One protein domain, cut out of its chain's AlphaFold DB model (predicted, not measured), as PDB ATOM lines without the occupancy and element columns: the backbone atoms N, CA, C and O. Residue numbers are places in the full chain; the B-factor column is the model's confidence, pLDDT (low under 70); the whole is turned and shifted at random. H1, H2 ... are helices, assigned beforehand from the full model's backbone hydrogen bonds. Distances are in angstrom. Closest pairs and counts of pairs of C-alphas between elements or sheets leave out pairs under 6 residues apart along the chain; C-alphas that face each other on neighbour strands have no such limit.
ATOM      1  N   PRO A  29      31.153  17.448  27.894       93.31
ATOM      2  CA  PRO A  29      32.332  17.162  27.071       93.31
ATOM      3  C   PRO A  29      33.654  17.202  27.847       93.31
ATOM      4  O   PRO A  29      34.480  16.299  27.724       93.31
ATOM      5  N   ILE A  30      33.832  18.183  28.740       93.94
ATOM      6  CA  ILE A  30      35.008  18.250  29.621       93.94
ATOM      7  C   ILE A  30      35.006  17.085  30.619       93.94
ATOM      8  O   ILE A  30      36.068  16.536  30.931       93.94
ATOM      9  N   LYS A  31      33.834  16.700  31.136       93.31
ATOM     10  CA  LYS A  31      33.694  15.566  32.060       93.31
ATOM     11  C   LYS A  31      34.124  14.257  31.392       93.31
ATOM     12  O   LYS A  31      34.970  13.565  31.955       93.31
ATOM     13  N   LEU A  32      33.613  13.969  30.194       94.19
ATOM     14  CA  LEU A  32      33.967  12.787  29.399       94.19
ATOM     15  C   LEU A  32      35.458  12.774  29.037       94.19
ATOM     16  O   LEU A  32      36.141  11.778  29.267       94.19
ATOM     17  N   ALA A  33      35.998  13.903  28.576       95.06
ATOM     18  CA  ALA A  33      37.415  14.031  28.241       95.06
ATOM     19  C   ALA A  33      38.331  13.740  29.444       95.06
ATOM     20  O   ALA A  33      39.292  12.977  29.345       95.06
ATOM     21  N   ARG A  34      38.015  14.305  30.618       95.25
ATOM     22  CA  ARG A  34      38.776  14.054  31.855       95.25
ATOM     23  C   ARG A  34      38.678  12.602  32.311       95.25
ATOM     24  O   ARG A  34      39.655  12.083  32.845       95.25
ATOM     25  N   ALA A  35      37.520  11.977  32.131       93.88
ATOM     26  CA  ALA A  35      37.298  10.575  32.460       93.88
ATOM     27  C   ALA A  35      38.164   9.659  31.586       93.88
ATOM     28  O   ALA A  35      38.892   8.817  32.110       93.88
ATOM     29  N   TYR A  36      38.171   9.911  30.274       95.25
ATOM     30  CA  TYR A  36      38.965   9.158  29.309       95.25
ATOM     31  C   TYR A  36      40.475   9.257  29.575       95.25
ATOM     32  O   TYR A  36      41.180   8.252  29.581       95.25
ATOM     33  N   ILE A  37      40.978  10.450  29.903       95.00
ATOM     34  CA  ILE A  37      42.394  10.643  30.272       95.00
ATOM     35  C   ILE A  37      42.776   9.860  31.535       95.00
ATOM     36  O   ILE A  37      43.917   9.439  31.689       95.00
ATOM     37  N   ARG A  38      41.832   9.668  32.459       92.12
ATOM     38  CA  ARG A  38      42.055   8.961  33.729       92.12
ATOM     39  C   ARG A  38      41.766   7.467  33.641       92.12
ATOM     40  O   ARG A  38      41.717   6.811  34.687       92.12
ATOM     41  N   GLN A  39      41.553   6.937  32.436       86.75
ATOM     42  CA  GLN A  39      41.314   5.517  32.240       86.75
ATOM     43  C   GLN A  39      42.419   4.685  32.885       86.75
ATOM     44  O   GLN A  39      43.608   4.939  32.717       86.75
ATOM     45  N   LYS A  40      41.989   3.716  33.696       83.00
ATOM     46  CA  LYS A  40      42.885   2.799  34.413       83.00
ATOM     47  C   LYS A  40      43.156   1.530  33.615       83.00
ATOM     48  O   LYS A  40      44.074   0.790  33.952       83.00
ATOM     49  N   TYR A  41      42.323   1.261  32.615       85.94
ATOM     50  CA  TYR A  41      42.488   0.122  31.738       85.94
ATOM     51  C   TYR A  41      43.447   0.483  30.593       85.94
ATOM     52  O   TYR A  41      43.370   1.613  30.102       85.94
ATOM     53  N   PRO A  42      44.358  -0.420  30.184       89.25
ATOM     54  CA  PRO A  42      45.343  -0.101  29.155       89.25
ATOM     55  C   PRO A  42      44.691   0.274  27.814       89.25
ATOM     56  O   PRO A  42      43.680  -0.309  27.416       89.25
ATOM     57  N   LEU A  43      45.278   1.259  27.134       90.50
ATOM     58  CA  LEU A  43      44.833   1.759  25.833       90.50
ATOM     59  C   LEU A  43      45.690   1.171  24.712       90.50
ATOM     60  O   LEU A  43      46.893   1.003  24.897       90.50
ATOM     61  N   THR A  44      45.071   0.938  23.554       95.19
ATOM     62  CA  THR A  44      45.791   0.619  22.311       95.19
ATOM     63  C   THR A  44      46.561   1.829  21.794       95.19
ATOM     64  O   THR A  44      46.371   2.944  22.277       95.19
ATOM     65  N   GLU A  45      47.391   1.654  20.762       96.88
ATOM     66  CA  GLU A  45      48.053   2.773  20.069       96.88
ATOM     67  C   GLU A  45      47.046   3.842  19.619       96.88
ATOM     68  O   GLU A  45      47.188   5.015  19.961       96.88
ATOM     69  N   THR A  46      45.952   3.429  18.972       97.00
ATOM     70  CA  THR A  46      44.857   4.330  18.581       97.00
ATOM     71  C   THR A  46      44.193   5.000  19.789       97.00
ATOM     72  O   THR A  46      43.843   6.181  19.733       97.00
ATOM     73  N   GLY A  47      44.033   4.276  20.901       97.06
ATOM     74  CA  GLY A  47      43.538   4.848  22.152       97.06
ATOM     75  C   GLY A  47      44.480   5.905  22.736       97.06
ATOM     76  O   GLY A  47      44.031   6.972  23.153       97.06
ATOM     77  N   MET A  48      45.791   5.659  22.719       97.69
ATOM     78  CA  MET A  48      46.801   6.616  23.183       97.69
ATOM     79  C   MET A  48      46.826   7.881  22.318       97.69
ATOM     80  O   MET A  48      46.811   8.986  22.857       97.69
ATOM     81  N   GLU A  49      46.753   7.753  20.990       97.81
ATOM     82  CA  GLU A  49      46.658   8.905  20.082       97.81
ATOM     83  C   GLU A  49      45.415   9.762  20.362       97.81
ATOM     84  O   GLU A  49      45.475  10.999  20.389       97.81
ATOM     85  N   LEU A  50      44.264   9.120  20.596       97.81
ATOM     86  CA  LEU A  50      43.045   9.824  20.980       97.81
ATOM     87  C   LEU A  50      43.201  10.492  22.351       97.81
ATOM     88  O   LEU A  50      42.723  11.616  22.541       97.81
ATOM     89  N   GLN A  51      43.880   9.844  23.298       97.56
ATOM     90  CA  GLN A  51      44.137  10.405  24.620       97.56
ATOM     91  C   GLN A  51      45.002  11.668  24.518       97.56
ATOM     92  O   GLN A  51      44.639  12.694  25.097       97.56
ATOM     93  N   ASP A  52      46.063  11.653  23.711       97.44
ATOM     94  CA  ASP A  52      46.933  12.810  23.474       97.44
ATOM     95  C   ASP A  52      46.187  13.980  22.825       97.44
ATOM     96  O   ASP A  52      46.290  15.127  23.278       97.44
ATOM     97  N   ARG A  53      45.357  13.699  21.812       97.44
ATOM     98  CA  ARG A  53      44.474  14.704  21.194       97.44
ATOM     99  C   ARG A  53      43.502  15.304  22.211       97.44
ATOM    100  O   ARG A  53      43.293  16.517  22.224       97.44
ATOM    101  N   THR A  54      42.946  14.471  23.087       96.75
ATOM    102  CA  THR A  54      42.027  14.897  24.155       96.75
ATOM    103  C   THR A  54      42.738  15.782  25.184       96.75
ATOM    104  O   THR A  54      42.206  16.817  25.591       96.75
ATOM    105  N   ILE A  55      43.969  15.426  25.570       97.44
ATOM    106  CA  ILE A  55      44.820  16.223  26.465       97.44
ATOM    107  C   ILE A  55      45.123  17.585  25.840       97.44
ATOM    108  O   ILE A  55      45.020  18.606  26.524       97.44
ATOM    109  N   ALA A  56      45.481  17.617  24.555       96.81
ATOM    110  CA  ALA A  56      45.762  18.856  23.838       96.81
ATOM    111  C   ALA A  56      44.532  19.778  23.798       96.81
ATOM    112  O   ALA A  56      44.639  20.947  24.171       96.81
ATOM    113  N   ALA A  57      43.358  19.243  23.444       95.88
ATOM    114  CA  ALA A  57      42.106  19.998  23.410       95.88
ATOM    115  C   ALA A  57      41.731  20.573  24.790       95.88
ATOM    116  O   ALA A  57      41.378  21.747  24.898       95.88
ATOM    117  N   LEU A  58      41.890  19.789  25.866       94.56
ATOM    118  CA  LEU A  58      41.656  20.264  27.235       94.56
ATOM    119  C   LEU A  58      42.646  21.348  27.670       94.56
ATOM    120  O   LEU A  58      42.245  22.300  28.334       94.56
ATOM    121  N   ARG A  59      43.930  21.223  27.313       95.19
ATOM    122  CA  ARG A  59      44.957  22.227  27.645       95.19
ATOM    123  C   ARG A  59      44.722  23.555  26.931       95.19
ATOM    124  O   ARG A  59      44.971  24.602  27.518       95.19
ATOM    125  N   LEU A  60      44.248  23.503  25.688       94.56
ATOM    126  CA  LEU A  60      43.915  24.683  24.886       94.56
ATOM    127  C   LEU A  60      42.518  25.243  25.192       94.56
ATOM    128  O   LEU A  60      42.175  26.308  24.686       94.56
ATOM    129  N   ASN A  61      41.730  24.551  26.024       91.56
ATOM    130  CA  ASN A  61      40.325  24.857  26.293       91.56
ATOM    131  C   ASN A  61      39.491  24.995  25.000       91.56
ATOM    132  O   ASN A  61      38.620  25.860  24.892       91.56
ATOM    133  N   ASP A  62      39.782  24.150  24.005       94.75
ATOM    134  CA  ASP A  62      39.089  24.149  22.717       94.75
ATOM    135  C   ASP A  62      37.759  23.397  22.840       94.75
ATOM    136  O   ASP A  62      37.675  22.182  22.646       94.75
ATOM    137  N   LEU A  63      36.712  24.130  23.221       93.12
ATOM    138  CA  LEU A  63      35.385  23.565  23.468       93.12
ATOM    139  C   LEU A  63      34.784  22.916  22.216       93.12
ATOM    140  O   LEU A  63      34.140  21.882  22.331       93.12
ATOM    141  N   ALA A  64      35.038  23.466  21.026       93.50
ATOM    142  CA  ALA A  64      34.499  22.911  19.788       93.50
ATOM    143  C   ALA A  64      35.096  21.528  19.491       93.50
ATOM    144  O   ALA A  64      34.369  20.603  19.122       93.50
ATOM    145  N   ILE A  65      36.408  21.364  19.691       95.25
ATOM    146  CA  ILE A  65      37.058  20.057  19.555       95.25
ATOM    147  C   ILE A  65      36.590  19.102  20.656       95.25
ATOM    148  O   ILE A  65      36.320  17.938  20.368       95.25
ATOM    149  N   LEU A  66      36.469  19.562  21.905       94.19
ATOM    150  CA  LEU A  66      36.001  18.714  23.007       94.19
ATOM    151  C   LEU A  66      34.579  18.197  22.777       94.19
ATOM    152  O   LEU A  66      34.327  17.021  23.033       94.19
ATOM    153  N   ASP A  67      33.687  19.032  22.247       94.25
ATOM    154  CA  ASP A  67      32.323  18.641  21.884       94.25
ATOM    155  C   ASP A  67      32.332  17.574  20.781       94.25
ATOM    156  O   ASP A  67      31.658  16.551  20.902       94.25
ATOM    157  N   GLN A  68      33.154  17.752  19.739       95.00
ATOM    158  CA  GLN A  68      33.303  16.753  18.674       95.00
ATOM    159  C   GLN A  68      33.860  15.425  19.194       95.00
ATOM    160  O   GLN A  68      33.349  14.361  18.846       95.00
ATOM    161  N   LEU A  69      34.895  15.472  20.036       94.88
ATOM    162  CA  LEU A  69      35.475  14.273  20.638       94.88
ATOM    163  C   LEU A  69      34.436  13.552  21.502       94.88
ATOM    164  O   LEU A  69      34.270  12.344  21.360       94.88
ATOM    165  N   ALA A  70      33.709  14.280  22.350       92.44
ATOM    166  CA  ALA A  70      32.664  13.729  23.207       92.44
ATOM    167  C   ALA A  70      31.504  13.102  22.424       92.44
ATOM    168  O   ALA A  70      30.933  12.116  22.880       92.44
ATOM    169  N   GLN A  71      31.158  13.662  21.264       90.69
ATOM    170  CA  GLN A  71      30.037  13.182  20.463       90.69
ATOM    171  C   GLN A  71      30.383  11.954  19.608       90.69
ATOM    172  O   GLN A  71      29.501  11.143  19.350       90.69
ATOM    173  N   TYR A  72      31.631  11.820  19.142       91.31
ATOM    174  CA  TYR A  72      31.955  10.840  18.094       91.31
ATOM    175  C   TYR A  72      33.154   9.936  18.375       91.31
ATOM    176  O   TYR A  72      33.353   8.962  17.646       91.31
ATOM    177  N   CYS A  73      33.999  10.270  19.350       94.25
ATOM    178  CA  CYS A  73      35.284   9.593  19.530       94.25
ATOM    179  C   CYS A  73      35.467   8.997  20.925       94.25
ATOM    180  O   CYS A  73      36.018   7.906  21.043       94.25
ATOM    181  N   LEU A  74      35.059   9.712  21.974       95.94
ATOM    182  CA  LEU A  74      35.261   9.273  23.349       95.94
ATOM    183  C   LEU A  74      34.308   8.121  23.696       95.94
ATOM    184  O   LEU A  74      33.137   8.176  23.325       95.94
ATOM    185  N   PRO A  75      34.790   7.097  24.422       95.94
ATOM    186  CA  PRO A  75      33.963   5.962  24.799       95.94
ATOM    187  C   PRO A  75      32.929   6.345  25.865       95.94
ATOM    188  O   PRO A  75      33.245   7.051  26.828       95.94
TER     189      PRO A  75
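Overview. This is residues 29 to 75 of the 448 residues of an uncharacterized protein of Candidatus Roizmanbacteria bacterium RIFCSPLOWO2_02_FULL_41_9 (UniProt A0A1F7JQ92). A long helix, H2, and a shorter one, H3, fold into a helical hairpin, and the short first helix, H1, crosses over the hairpin from H3 to H2, so that the centres of the three helices make a triangle. The first part of H2 and the loop of residues 38 to 44 before it lie at one end of the longest axis, and the turn from H2 into H3 lies at the other. The printed part has 47 residues with three named helices, in the order H1, H2, H3 along the chain, and no named strand; the class is all helix. It is compact, with a radius of gyration of the C-alphas of 9.6 A, and its outline is elongated, spanning 27 by 16 by 15 A along its three main axes.

Arrangement. The printed part begins with H1, residues 29 to 37, and a short link of 7 residues joins it to H2, residues 45 to 60. H1 and H2 touch, with 8 pairs of C-alphas within 8 A. H2 touches H1 with residues 51 to 58 alone, and the closest C-alphas of the two helices are those of Ile 37 and Gln 51, 5.9 A apart. The two helices run opposite ways at a steep tilt of 46 degrees, and their centres are 10.5 A apart. A tight link of 2 residues, Asn 61 and Asp 62, leads on to H3, residues 63 to 72. H2 and H3 form a helical hairpin: they touch, with 6 pairs of C-alphas within 8 A, and run opposite ways at a shallow tilt of 28 degrees. H2 touches H3 with residues 54 to 58 alone; the closest C-alphas are those of Ala 57 and Leu 66, 6.3 A apart, and the centres are 11.7 A apart. H1 and H3 touch as well, with 10 pairs of C-alphas within 8 A, and the closest are those of Pro 29 and Ala 70, 5.2 A apart. They run the same way at a steep tilt of 68 degrees, only just short of about perpendicular, with their centres 10.3 A apart. One of these three pairs is at a shallow tilt, and the helix packing is mostly crossed, but only just. In H1, H2 and H3 every backbone O i to N i+4 pair is within hydrogen-bond range.

Along the chain. H1 runs from Pro 29, whose C-alpha is at (32.332, 17.162, 27.071), to Ile 37, and measures 12.4 A from first to last C-alpha. H2, the longest helix with 16 residues, runs from Glu 45, with its C-alpha at (48.053, 2.773, 20.069), to Leu 60, over 22.8 A. H3 runs from Leu 63 to Tyr 72, whose C-alpha is at (31.955, 10.840, 18.094), over 14.2 A. Residues 73 to 75 follow H3 and belong to no named helix.

Size, cuts and confidence. The two C-alphas farthest apart, those of Pro 42 and Ala 64, are 27.1 A from each other. The first and last printed C-alphas, those of Pro 29 and Pro 75, are 11.5 A apart. The printed part runs from residue 29 to residue 75 of a full chain of 448 residues, and it has no cut. Neither of its two links is long. The mean pLDDT of the printed part of this predicted model is 94.2, and no printed residue is under 70.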